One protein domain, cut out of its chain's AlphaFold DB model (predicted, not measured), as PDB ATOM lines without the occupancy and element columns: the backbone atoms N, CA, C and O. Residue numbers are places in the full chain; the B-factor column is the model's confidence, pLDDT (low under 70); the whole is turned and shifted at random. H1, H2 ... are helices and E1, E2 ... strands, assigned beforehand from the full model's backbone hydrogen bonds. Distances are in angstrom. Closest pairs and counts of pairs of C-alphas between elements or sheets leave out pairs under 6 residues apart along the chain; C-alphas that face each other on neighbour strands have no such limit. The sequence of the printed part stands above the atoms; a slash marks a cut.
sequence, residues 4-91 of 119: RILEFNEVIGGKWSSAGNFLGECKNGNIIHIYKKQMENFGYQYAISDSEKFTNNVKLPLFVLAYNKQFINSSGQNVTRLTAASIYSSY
ATOM      1  N   ARG A   4      40.484 -50.019  -2.218       82.25
ATOM      2  CA  ARG A   4      41.585 -50.535  -3.048       82.25
ATOM      3  C   ARG A   4      42.658 -49.462  -3.186       82.25
ATOM      4  O   ARG A   4      42.313 -48.292  -3.315       82.25
ATOM      5  N   ILE A   5      43.926 -49.859  -3.170       84.12
ATOM      6  CA  ILE A   5      45.055 -48.971  -3.466       84.12
ATOM      7  C   ILE A   5      45.421 -49.185  -4.932       84.12
ATOM      8  O   ILE A   5      45.611 -50.326  -5.342       84.12
ATOM      9  N   LEU A   6      45.481 -48.106  -5.706       80.69
ATOM     10  CA  LEU A   6      45.901 -48.117  -7.106       80.69
ATOM     11  C   LEU A   6      47.071 -47.160  -7.297       80.69
ATOM     12  O   LEU A   6      47.022 -46.030  -6.816       80.69
ATOM     13  N   GLU A   7      48.101 -47.573  -8.021       79.19
ATOM     14  CA  GLU A   7      49.153 -46.650  -8.446       79.19
ATOM     15  C   GLU A   7      48.684 -45.896  -9.697       79.19
ATOM     16  O   GLU A   7      48.104 -46.481 -10.606       79.19
ATOM     17  N   PHE A   8      48.940 -44.594  -9.799       72.75
ATOM     18  CA  PHE A   8      48.557 -43.812 -10.982       72.75
ATOM     19  C   PHE A   8      49.312 -44.270 -12.248       72.75
ATOM     20  O   PHE A   8      48.833 -44.055 -13.355       72.75
ATOM     21  N   ASN A   9      50.423 -45.006 -12.090       69.44
ATOM     22  CA  ASN A   9      51.112 -45.739 -13.162       69.44
ATOM     23  C   ASN A   9      50.351 -46.994 -13.652       69.44
ATOM     24  O   ASN A   9      50.676 -47.543 -14.708       69.44
ATOM     25  N   GLU A  10      49.347 -47.475 -12.909       76.38
ATOM     26  CA  GLU A  10      48.418 -48.506 -13.390       76.38
ATOM     27  C   GLU A  10      47.387 -47.939 -14.369       76.38
ATOM     28  O   GLU A  10      46.764 -48.722 -15.085       76.38
ATOM     29  N   VAL A  11      47.192 -46.617 -14.420       75.94
ATOM     30  CA  VAL A  11      46.279 -45.971 -15.368       75.94
ATOM     31  C   VAL A  11      46.960 -45.877 -16.733       75.94
ATOM     32  O   VAL A  11      47.970 -45.197 -16.891       75.94
ATOM     33  N   ILE A  12      46.414 -46.576 -17.728       76.25
ATOM     34  CA  ILE A  12      46.964 -46.660 -19.093       76.25
ATOM     35  C   ILE A  12      46.365 -45.642 -20.056       76.25
ATOM     36  O   ILE A  12      46.924 -45.402 -21.122       76.25
ATOM     37  N   GLY A  13      45.243 -45.031 -19.687       74.81
ATOM     38  CA  GLY A  13      44.585 -44.008 -20.487       74.81
ATOM     39  C   GLY A  13      43.583 -43.224 -19.657       74.81
ATOM     40  O   GLY A  13      43.161 -43.669 -18.592       74.81
ATOM     41  N   GLY A  14      43.195 -42.043 -20.126       75.00
ATOM     42  CA  GLY A  14      42.164 -41.262 -19.461       75.00
ATOM     43  C   GLY A  14      41.882 -39.930 -20.126       75.00
ATOM     44  O   GLY A  14      42.615 -39.484 -21.005       75.00
ATOM     45  N   LYS A  15      40.791 -39.304 -19.692       78.94
ATOM     46  CA  LYS A  15      40.334 -38.004 -20.173       78.94
ATOM     47  C   LYS A  15      39.959 -37.096 -19.017       78.94
ATOM     48  O   LYS A  15      39.410 -37.542 -18.006       78.94
ATOM     49  N   TRP A  16      40.211 -35.811 -19.208       76.62
ATOM     50  CA  TRP A  16      39.750 -34.769 -18.306       76.62
ATOM     51  C   TRP A  16      38.381 -34.265 -18.750       76.62
ATOM     52  O   TRP A  16      38.119 -34.111 -19.941       76.62
ATOM     53  N   SER A  17      37.491 -34.016 -17.795       79.38
ATOM     54  CA  SER A  17      36.263 -33.273 -18.058       79.38
ATOM     55  C   SER A  17      36.541 -31.769 -18.077       79.38
ATOM     56  O   SER A  17      37.515 -31.304 -17.487       79.38
ATOM     57  N   SER A  18      35.633 -30.991 -18.670       76.25
ATOM     58  CA  SER A  18      35.653 -29.520 -18.595       76.25
ATOM     59  C   SER A  18      35.588 -28.985 -17.158       76.25
ATOM     60  O   SER A  18      36.064 -27.892 -16.874       76.25
ATOM     61  N   ALA A  19      35.038 -29.774 -16.232       81.50
ATOM     62  CA  ALA A  19      35.025 -29.475 -14.803       81.50
ATOM     63  C   ALA A  19      36.355 -29.813 -14.093       81.50
ATOM     64  O   ALA A  19      36.457 -29.640 -12.881       81.50
ATOM     65  N   GLY A  20      37.358 -30.324 -14.814       77.44
ATOM     66  CA  GLY A  20      38.669 -30.687 -14.277       77.44
ATOM     67  C   GLY A  20      38.706 -32.016 -13.516       77.44
ATOM     68  O   GLY A  20      39.640 -32.240 -12.754       77.44
ATOM     69  N   ASN A  21      37.715 -32.900 -13.683       84.12
ATOM     70  CA  ASN A  21      37.769 -34.262 -13.129       84.12
ATOM     71  C   ASN A  21      38.478 -35.202 -14.107       84.12
ATOM     72  O   ASN A  21      38.336 -35.045 -15.317       84.12
ATOM     73  N   PHE A  22      39.171 -36.214 -13.597       83.12
ATOM     74  CA  PHE A  22      39.850 -37.222 -14.406       83.12
ATOM     75  C   PHE A  22      39.069 -38.534 -14.424       83.12
ATOM     76  O   PHE A  22      38.733 -39.073 -13.370       83.12
ATOM     77  N   LEU A  23      38.814 -39.070 -15.616       85.38
ATOM     78  CA  LEU A  23      38.289 -40.417 -15.823       85.38
ATOM     79  C   LEU A  23      39.349 -41.245 -16.551       85.38
ATOM     80  O   LEU A  23      39.661 -40.941 -17.700       85.38
ATOM     81  N   GLY A  24      39.881 -42.274 -15.897       82.19
ATOM     82  CA  GLY A  24      40.944 -43.121 -16.431       82.19
ATOM     83  C   GLY A  24      40.580 -44.598 -16.487       82.19
ATOM     84  O   GLY A  24      39.670 -45.051 -15.797       82.19
ATOM     85  N   GLU A  25      41.323 -45.344 -17.291       84.12
ATOM     86  CA  GLU A  25      41.275 -46.798 -17.394       84.12
ATOM     87  C   GLU A  25      42.576 -47.395 -16.855       84.12
ATOM     88  O   GLU A  25      43.674 -47.002 -17.256       84.12
ATOM     89  N   CYS A  26      42.455 -48.336 -15.923       83.00
ATOM     90  CA  CYS A  26      43.570 -49.086 -15.359       83.00
ATOM     91  C   CYS A  26      43.933 -50.295 -16.240       83.00
ATOM     92  O   CYS A  26      43.071 -50.860 -16.906       83.00
ATOM     93  N   LYS A  27      45.176 -50.793 -16.145       84.88
ATOM     94  CA  LYS A  27      45.656 -52.023 -16.826       84.88
ATOM     95  C   LYS A  27      44.749 -53.244 -16.646       84.88
ATOM     96  O   LYS A  27      44.732 -54.131 -17.488       84.88
ATOM     97  N   ASN A  28      44.028 -53.307 -15.531       83.19
ATOM     98  CA  ASN A  28      43.115 -54.395 -15.178       83.19
ATOM     99  C   ASN A  28      41.655 -54.139 -15.611       83.19
ATOM    100  O   ASN A  28      40.750 -54.784 -15.086       83.19
ATOM    101  N   GLY A  29      41.412 -53.166 -16.495       84.00
ATOM    102  CA  GLY A  29      40.092 -52.810 -17.025       84.00
ATOM    103  C   GLY A  29      39.200 -52.012 -16.067       84.00
ATOM    104  O   GLY A  29      38.069 -51.674 -16.414       84.00
ATOM    105  N   ASN A  30      39.664 -51.691 -14.850       83.19
ATOM    106  CA  ASN A  30      38.886 -50.849 -13.941       83.19
ATOM    107  C   ASN A  30      38.857 -49.400 -14.439       83.19
ATOM    108  O   ASN A  30      39.891 -48.833 -14.782       83.19
ATOM    109  N   ILE A  31      37.680 -48.779 -14.384       85.75
ATOM    110  CA  ILE A  31      37.520 -47.352 -14.664       85.75
ATOM    111  C   ILE A  31      37.598 -46.569 -13.357       85.75
ATOM    112  O   ILE A  31      36.751 -46.751 -12.475       85.75
ATOM    113  N   ILE A  32      38.593 -45.688 -13.258       85.50
ATOM    114  CA  ILE A  32      38.814 -44.816 -12.109       85.50
ATOM    115  C   ILE A  32      38.311 -43.398 -12.377       85.50
ATOM    116  O   ILE A  32      38.529 -42.833 -13.445       85.50
ATOM    117  N   HIS A  33      37.661 -42.801 -11.383       88.94
ATOM    118  CA  HIS A  33      37.252 -41.401 -11.394       88.94
ATOM    119  C   HIS A  33      37.926 -40.639 -10.246       88.94
ATOM    120  O   HIS A  33      37.778 -41.026  -9.084       88.94
ATOM    121  N   ILE A  34      38.644 -39.559 -10.568       86.75
ATOM    122  CA  ILE A  34      39.319 -38.671  -9.610       86.75
ATOM    123  C   ILE A  34      38.751 -37.262  -9.746       86.75
ATOM    124  O   ILE A  34      38.669 -36.714 -10.847       86.75
ATOM    125  N   TYR A  35      38.368 -36.657  -8.626       87.38
ATOM    126  CA  TYR A  35      37.795 -35.317  -8.624       87.38
ATOM    127  C   TYR A  35      38.875 -34.237  -8.654       87.38
ATOM    128  O   TYR A  35      39.905 -34.368  -7.990       87.38
ATOM    129  N   LYS A  36      38.586 -33.120  -9.336       84.25
ATOM    130  CA  LYS A  36      39.480 -31.955  -9.446       84.25
ATOM    131  C   LYS A  36      40.079 -31.552  -8.098       84.25
ATOM    132  O   LYS A  36      41.291 -31.479  -7.976       84.25
ATOM    133  N   LYS A  37      39.240 -31.400  -7.068       85.44
ATOM    134  CA  LYS A  37      39.658 -30.984  -5.715       85.44
ATOM    135  C   LYS A  37      40.710 -31.898  -5.081       85.44
ATOM    136  O   LYS A  37      41.561 -31.429  -4.338       85.44
ATOM    137  N   GLN A  38      40.653 -33.202  -5.355       84.50
ATOM    138  CA  GLN A  38      41.634 -34.144  -4.809       84.50
ATOM    139  C   GLN A  38      43.006 -33.908  -5.434       84.50
ATOM    140  O   GLN A  38      44.003 -33.921  -4.724       84.50
ATOM    141  N   MET A  39      43.035 -33.638  -6.740       79.25
ATOM    142  CA  MET A  39      44.240 -33.256  -7.477       79.25
ATOM    143  C   MET A  39      44.732 -31.862  -7.030       79.25
ATOM    144  O   MET A  39      45.911 -31.706  -6.716       79.25
ATOM    145  N   GLU A  40      43.788 -30.925  -6.878       80.38
ATOM    146  CA  GLU A  40      43.819 -29.654  -6.126       80.38
ATOM    147  C   GLU A  40      44.817 -29.679  -4.959       80.38
ATOM    148  O   GLU A  40      45.855 -29.015  -4.938       80.38
ATOM    149  N   ASN A  41      44.496 -30.538  -3.993       81.88
ATOM    150  CA  ASN A  41      45.204 -30.666  -2.722       81.88
ATOM    151  C   ASN A  41      46.670 -31.110  -2.849       81.88
ATOM    152  O   ASN A  41      47.439 -30.939  -1.906       81.88
ATOM    153  N   PHE A  42      47.068 -31.680  -3.988       75.69
ATOM    154  CA  PHE A  42      48.445 -32.098  -4.259       75.69
ATOM    155  C   PHE A  42      49.201 -31.122  -5.168       75.69
ATOM    156  O   PHE A  42      50.323 -31.411  -5.577       75.69
ATOM    157  N   GLY A  43      48.612 -29.958  -5.458       72.88
ATOM    158  CA  GLY A  43      49.218 -28.923  -6.295       72.88
ATOM    159  C   GLY A  43      49.015 -29.144  -7.794       72.88
ATOM    160  O   GLY A  43      49.658 -28.478  -8.603       72.88
ATOM    161  N   TYR A  44      48.127 -30.060  -8.189       74.12
ATOM    162  CA  TYR A  44      47.824 -30.305  -9.594       74.12
ATOM    163  C   TYR A  44      46.767 -29.326 -10.095       74.12
ATOM    164  O   TYR A  44      45.620 -29.364  -9.661       74.12
ATOM    165  N   GLN A  45      47.137 -28.476 -11.050       67.06
ATOM    166  CA  GLN A  45      46.252 -27.443 -11.584       67.06
ATOM    167  C   GLN A  45      45.741 -27.793 -12.984       67.06
ATOM    168  O   GLN A  45      46.516 -28.104 -13.884       67.06
ATOM    169  N   TYR A  46      44.423 -27.698 -13.171       64.25
ATOM    170  CA  TYR A  46      43.777 -27.816 -14.477       64.25
ATOM    171  C   TYR A  46      43.780 -26.453 -15.183       64.25
ATOM    172  O   TYR A  46      43.088 -25.536 -14.739       64.25
ATOM    173  N   ALA A  47      44.547 -26.321 -16.270       58.38
ATOM    174  CA  ALA A  47      44.513 -25.148 -17.141       58.38
ATOM    175  C   ALA A  47      43.534 -25.388 -18.301       58.38
ATOM    176  O   ALA A  47      43.650 -26.369 -19.030       58.38
ATOM    177  N   ILE A  48      42.559 -24.489 -18.455       56.75
ATOM    178  CA  ILE A  48      41.493 -24.592 -19.466       56.75
ATOM    179  C   ILE A  48      41.974 -24.094 -20.845       56.75
ATOM    180  O   ILE A  48      41.332 -24.380 -21.850       56.75
ATOM    181  N   SER A  49      43.086 -23.347 -20.909       50.84
ATOM    182  CA  SER A  49      43.289 -22.392 -22.004       50.84
ATOM    183  C   SER A  49      43.739 -22.962 -23.342       50.84
ATOM    184  O   SER A  49      43.394 -22.345 -24.335       50.84
ATOM    185  N   ASP A  50      44.417 -24.108 -23.443       45.12
ATOM    186  CA  ASP A  50      44.935 -24.543 -24.750       45.12
ATOM    187  C   ASP A  50      44.941 -26.072 -24.882       45.12
ATOM    188  O   ASP A  50      45.853 -26.751 -24.416       45.12
ATOM    189  N   SER A  51      43.903 -26.631 -25.515       51.31
ATOM    190  CA  SER A  51      43.824 -28.024 -26.003       51.31
ATOM    191  C   SER A  51      44.397 -29.115 -25.068       51.31
ATOM    192  O   SER A  51      45.555 -29.517 -25.175       51.31
ATOM    193  N   GLU A  52      43.547 -29.644 -24.184       50.91
ATOM    194  CA  GLU A  52      43.656 -30.987 -23.573       50.91
ATOM    195  C   GLU A  52      44.962 -31.384 -22.858       50.91
ATOM    196  O   GLU A  52      45.196 -32.570 -22.617       50.91
ATOM    197  N   LYS A  53      45.811 -30.445 -22.441       46.75
ATOM    198  CA  LYS A  53      47.029 -30.798 -21.705       46.75
ATOM    199  C   LYS A  53      46.992 -30.262 -20.283       46.75
ATOM    200  O   LYS A  53      47.361 -29.127 -20.015       46.75
ATOM    201  N   PHE A  54      46.723 -31.168 -19.341       49.59
ATOM    202  CA  PHE A  54      47.609 -31.225 -18.180       49.59
ATOM    203  C   PHE A  54      49.009 -31.454 -18.759       49.59
ATOM    204  O   PHE A  54      49.341 -32.552 -19.204       49.59
ATOM    205  N   THR A  55      49.807 -30.399 -18.875       44.03
ATOM    206  CA  THR A  55      51.193 -30.503 -19.314       44.03
ATOM    207  C   THR A  55      51.976 -31.267 -18.250       44.03
ATOM    208  O   THR A  55      52.435 -30.695 -17.275       44.03
ATOM    209  N   ASN A  56      52.092 -32.583 -18.425       42.56
ATOM    210  CA  ASN A  56      53.282 -33.406 -18.174       42.56
ATOM    211  C   ASN A  56      54.044 -33.337 -16.829       42.56
ATOM    212  O   ASN A  56      55.039 -34.047 -16.704       42.56
ATOM    213  N   ASN A  57      53.609 -32.599 -15.809       45.19
ATOM    214  CA  ASN A  57      54.394 -32.423 -14.579       45.19
ATOM    215  C   ASN A  57      53.905 -33.274 -13.403       45.19
ATOM    216  O   ASN A  57      54.456 -33.200 -12.307       45.19
ATOM    217  N   VAL A  58      52.934 -34.160 -13.633       48.91
ATOM    218  CA  VAL A  58      52.587 -35.226 -12.683       48.91
ATOM    219  C   VAL A  58      53.391 -36.475 -13.024       48.91
ATOM    220  O   VAL A  58      52.854 -37.480 -13.475       48.91
ATOM    221  N   LYS A  59      54.715 -36.397 -12.878       52.25
ATOM    222  CA  LYS A  59      55.606 -37.558 -13.002       52.25
ATOM    223  C   LYS A  59      56.191 -37.914 -11.651       52.25
ATOM    224  O   LYS A  59      57.372 -37.704 -11.419       52.25
ATOM    225  N   LEU A  60      55.361 -38.445 -10.764       52.41
ATOM    226  CA  LEU A  60      55.791 -39.111  -9.536       52.41
ATOM    227  C   LEU A  60      54.766 -40.209  -9.220       52.41
ATOM    228  O   LEU A  60      53.593 -40.025  -9.548       52.41
ATOM    229  N   PRO A  61      55.166 -41.341  -8.618       63.00
ATOM    230  CA  PRO A  61      54.231 -42.417  -8.308       63.00
ATOM    231  C   PRO A  61      53.182 -41.911  -7.307       63.00
ATOM    232  O   PRO A  61      53.480 -41.685  -6.134       63.00
ATOM    233  N   LEU A  62      51.956 -41.688  -7.786       77.75
ATOM    234  CA  LEU A  62      50.810 -41.384  -6.938       77.75
ATOM    235  C   LEU A  62      50.089 -42.675  -6.567       77.75
ATOM    236  O   LEU A  62      49.922 -43.557  -7.405       77.75
ATOM    237  N   PHE A  63      49.594 -42.741  -5.340       82.75
ATOM    238  CA  PHE A  63      48.763 -43.830  -4.843       82.75
ATOM    239  C   PHE A  63      47.362 -43.314  -4.588       82.75
ATOM    240  O   PHE A  63      47.174 -42.280  -3.956       82.75
ATOM    241  N   VAL A  64      46.366 -44.033  -5.073       85.81
ATOM    242  CA  VAL A  64      44.965 -43.663  -4.973       85.81
ATOM    243  C   VAL A  64      44.262 -44.694  -4.116       85.81
ATOM    244  O   VAL A  64      44.198 -45.868  -4.468       85.81
ATOM    245  N   LEU A  65      43.707 -44.246  -2.997       88.00
ATOM    246  CA  LEU A  65      42.758 -45.037  -2.233       88.00
ATOM    247  C   LEU A  65      41.395 -44.867  -2.894       88.00
ATOM    248  O   LEU A  65      40.888 -43.752  -2.951       88.00
ATOM    249  N   ALA A  66      40.800 -45.942  -3.395       88.19
ATOM    250  CA  ALA A  66      39.552 -45.903  -4.148       88.19
ATOM    251  C   ALA A  66      38.506 -46.879  -3.598       88.19
ATOM    252  O   ALA A  66      38.840 -47.871  -2.955       88.19
ATOM    253  N   TYR A  67      37.230 -46.615  -3.868       90.06
ATOM    254  CA  TYR A  67      36.109 -47.497  -3.535       90.06
ATOM    255  C   TYR A  67      35.095 -47.539  -4.676       90.06
ATOM    256  O   TYR A  67      34.988 -46.606  -5.473       90.06
ATOM    257  N   ASN A  68      34.331 -48.624  -4.756       90.31
ATOM    258  CA  ASN A  68      33.226 -48.718  -5.704       90.31
ATOM    259  C   ASN A  68      32.093 -47.782  -5.278       90.31
ATOM    260  O   ASN A  68      31.562 -47.910  -4.175       90.31
ATOM    261  N   LYS A  69      31.701 -46.873  -6.169       88.12
ATOM    262  CA  LYS A  69      30.572 -45.963  -5.982       88.12
ATOM    263  C   LYS A  69      29.561 -46.166  -7.104       88.12
ATOM    264  O   LYS A  69      29.940 -46.286  -8.270       88.12
ATOM    265  N   GLN A  70      28.285 -46.227  -6.739       89.50
ATOM    266  CA  GLN A  70      27.180 -46.302  -7.690       89.50
ATOM    267  C   GLN A  70      26.789 -44.897  -8.155       89.50
ATOM    268  O   GLN A  70      26.784 -43.948  -7.370       89.50
ATOM    269  N   PHE A  71      26.473 -44.778  -9.438       83.94
ATOM    270  CA  PHE A  71      26.022 -43.558 -10.092       83.94
ATOM    271  C   PHE A  71      24.841 -43.881 -10.998       83.94
ATOM    272  O   PHE A  71      24.779 -44.971 -11.560       83.94
ATOM    273  N   ILE A  72      23.959 -42.909 -11.201       87.69
ATOM    274  CA  ILE A  72      22.918 -42.977 -12.225       87.69
ATOM    275  C   ILE A  72      23.448 -42.236 -13.455       87.69
ATOM    276  O   ILE A  72      23.878 -41.086 -13.347       87.69
ATOM    277  N   ASN A  73      23.501 -42.907 -14.607       85.38
ATOM    278  CA  ASN A  73      23.916 -42.275 -15.861       85.38
ATOM    279  C   ASN A  73      22.760 -41.481 -16.508       85.38
ATOM    280  O   ASN A  73      21.629 -41.494 -16.028       85.38
ATOM    281  N   SER A  74      23.031 -40.796 -17.623       86.31
ATOM    282  CA  SER A  74      22.029 -40.005 -18.361       86.31
ATOM    283  C   SER A  74      20.850 -40.824 -18.894       86.31
ATOM    284  O   SER A  74      19.806 -40.258 -19.194       86.31
ATOM    285  N   SER A  75      21.006 -42.143 -19.003       93.75
ATOM    286  CA  SER A  75      19.958 -43.078 -19.421       93.75
ATOM    287  C   SER A  75      19.174 -43.657 -18.236       93.75
ATOM    288  O   SER A  75      18.389 -44.582 -18.423       93.75
ATOM    289  N   GLY A  76      19.408 -43.177 -17.009       93.19
ATOM    290  CA  GLY A  76      18.744 -43.672 -15.800       93.19
ATOM    291  C   GLY A  76      19.278 -45.012 -15.279       93.19
ATOM    292  O   GLY A  76      18.696 -45.586 -14.364       93.19
ATOM    293  N   GLN A  77      20.380 -45.530 -15.830       93.44
ATOM    294  CA  GLN A  77      20.948 -46.817 -15.424       93.44
ATOM    295  C   GLN A  77      21.944 -46.652 -14.277       93.44
ATOM    296  O   GLN A  77      22.798 -45.760 -14.297       93.44
ATOM    297  N   ASN A  78      21.883 -47.578 -13.317       91.75
ATOM    298  CA  ASN A  78      22.887 -47.699 -12.269       91.75
ATOM    299  C   ASN A  78      24.194 -48.244 -12.852       91.75
ATOM    300  O   ASN A  78      24.250 -49.364 -13.358       91.75
ATOM    301  N   VAL A  79      25.261 -47.464 -12.736       87.19
ATOM    302  CA  VAL A  79      26.621 -47.848 -13.110       87.19
ATOM    303  C   VAL A  79      27.515 -47.789 -11.881       87.19
ATOM    304  O   VAL A  79      27.436 -46.858 -11.082       87.19
ATOM    305  N   THR A  80      28.387 -48.778 -11.724       86.81
ATOM    306  CA  THR A  80      29.395 -48.771 -10.658       86.81
ATOM    307  C   THR A  80      30.721 -48.310 -11.237       86.81
ATOM    308  O   THR A  80      31.139 -48.792 -12.287       86.81
ATOM    309  N   ARG A  81      31.382 -47.364 -10.567       85.19
ATOM    310  CA  ARG A  81      32.720 -46.899 -10.943       85.19
ATOM    311  C   ARG A  81      33.638 -46.933  -9.742       85.19
ATOM    312  O   ARG A  81      33.208 -46.666  -8.616       85.19
ATOM    313  N   LEU A  82      34.912 -47.192  -9.994       86.88
ATOM    314  CA  LEU A  82      35.924 -47.075  -8.966       86.88
ATOM    315  C   LEU A  82      36.227 -45.584  -8.780       86.88
ATOM    316  O   LEU A  82      36.623 -44.889  -9.707       86.88
ATOM    317  N   THR A  83      35.950 -45.052  -7.598       87.38
ATOM    318  CA  THR A  83      36.075 -43.622  -7.301       87.38
ATOM    319  C   THR A  83      37.198 -43.415  -6.310       87.38
ATOM    320  O   THR A  83      37.228 -44.077  -5.272       87.38
ATOM    321  N   ALA A  84      38.108 -42.493  -6.610       86.25
ATOM    322  CA  ALA A  84      39.145 -42.093  -5.676       86.25
ATOM    323  C   ALA A  84      38.507 -41.488  -4.416       86.25
ATOM    324  O   ALA A  84      37.762 -40.512  -4.484       86.25
ATOM    325  N   ALA A  85      38.812 -42.058  -3.257       86.44
ATOM    326  CA  ALA A  85      38.572 -41.459  -1.948       86.44
ATOM    327  C   ALA A  85      39.628 -40.395  -1.645       86.44
ATOM    328  O   ALA A  85      39.299 -39.289  -1.218       86.44
ATOM    329  N   SER A  86      40.886 -40.727  -1.932       87.31
ATOM    330  CA  SER A  86      42.053 -39.894  -1.654       87.31
ATOM    331  C   SER A  86      43.180 -40.260  -2.611       87.31
ATOM    332  O   SER A  86      43.263 -41.401  -3.069       87.31
ATOM    333  N   ILE A  87      44.064 -39.306  -2.878       86.38
ATOM    334  CA  ILE A  87      45.312 -39.522  -3.612       86.38
ATOM    335  C   ILE A  87      46.487 -39.218  -2.672       86.38
ATOM    336  O   ILE A  87      46.310 -38.467  -1.718       86.38
ATOM    337  N   TYR A  88      47.658 -39.804  -2.910       86.50
ATOM    338  CA  TYR A  88      48.852 -39.674  -2.071       86.50
ATOM    339  C   TYR A  88      50.106 -39.660  -2.932       86.50
ATOM    340  O   TYR A  88      50.190 -40.396  -3.908       86.50
ATOM    341  N   SER A  89      51.115 -38.877  -2.546       81.94
ATOM    342  CA  SER A  89      52.354 -38.744  -3.325       81.94
ATOM    343  C   SER A  89      53.416 -39.813  -3.044       81.94
ATOM    344  O   SER A  89      54.494 -39.757  -3.626       81.94
ATOM    345  N   SER A  90      53.175 -40.716  -2.088       83.88
ATOM    346  CA  SER A  90      54.053 -41.846  -1.761       83.88
ATOM    347  C   SER A  90      53.308 -42.902  -0.936       83.88
ATOM    348  O   SER A  90      52.312 -42.584  -0.280       83.88
ATOM    349  N   TYR A  91      53.819 -44.139  -0.911       83.69
ATOM    350  CA  TYR A  91      53.304 -45.199  -0.034       83.69
ATOM    351  C   TYR A  91      53.356 -44.807   1.441       83.69
ATOM    352  O   TYR A  91      52.421 -45.105   2.168       83.69
TER     353      TYR A  91
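Overview. This is residues 4 to 91 of the 119 residues of an uncharacterized protein of bacterium BRH_c32 (UniProt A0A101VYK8). What is the main shape? One strongly twisted sheet of six strands curls like part of a barrel without closing, and its long hairpin of E5 and E6 reaches past the other strands as an arm. The short helix H1 only grazes this sheet, and residues 41 to 62 make a long loop with no named element. What is it made of? The printed part has 88 residues with one named helix and six named strands, in the order E1 E2 E3 E4 H1 E5 E6; the sheet runs E1 E5 E6 E4 E3 E2, is mixed, and the class is mostly strand. How large is it? It is compact, with a radius of gyration of the C-alphas of 13.1 A and spans of 36 by 33 by 22 A.

Arrangement. Where does the first strand pair? E1, residues 4 to 7, is an edge strand antiparallel to E5, residues 63 to 72, at 121 degrees, with N 6 and O 64 2.9 A apart. E1 and the other edge strand, E2, residues 11 to 16, meet only through their link. What follows E2? E2, E3, residues 22 to 26, and E4, residues 31 to 34, form a meander, each strand the antiparallel neighbour of the one before; E2 and E3 are a hairpin at 162 degrees with N 15 and O 23 2.8 A apart, and E3 and E4 are a hairpin at 146 degrees with N 24 and O 32 2.9 A apart. What completes the sheet? E6, residues 78 to 88, is parallel to E4 at 51 degrees, with N 33 and O 82 2.9 A apart. E5 and E6 are an antiparallel hairpin at 156 degrees, with N 69 and O 81 2.9 A apart. Where is the helix? H1, residues 36 to 40, is on the sheet but only grazes it with its residues 36 to 39; its closest C-alphas to E6 are those of Gln 38 and Ser 86, 6.6 A apart. In H1 every O i to N i+4 pair is within hydrogen-bond range.

Along the chain. Where do the first and last strands lie? E1 begins at C-alpha 4, (41.585, -50.535, -3.048), and E6 ends at C-alpha 88, (48.852, -39.674, -2.071). How long are the strands? E2 measures 13.3 A from first to last C-alpha, E3 12.5 A, E5 26.9 A and E6 29.0 A; E5 bends by 54 degrees at residue 68.

Size, cuts and confidence. How far does it reach? The two C-alphas farthest apart, those of Ser 75 and Tyr 91, are 38.6 A apart, and the printed part has no cut. Which link is long? The link from H1 to E5 has 22 residues, and the other links are tight. Where is confidence low? The mean pLDDT of the printed part is 77.4; residue 9 and residues 45 to 61 are under 70.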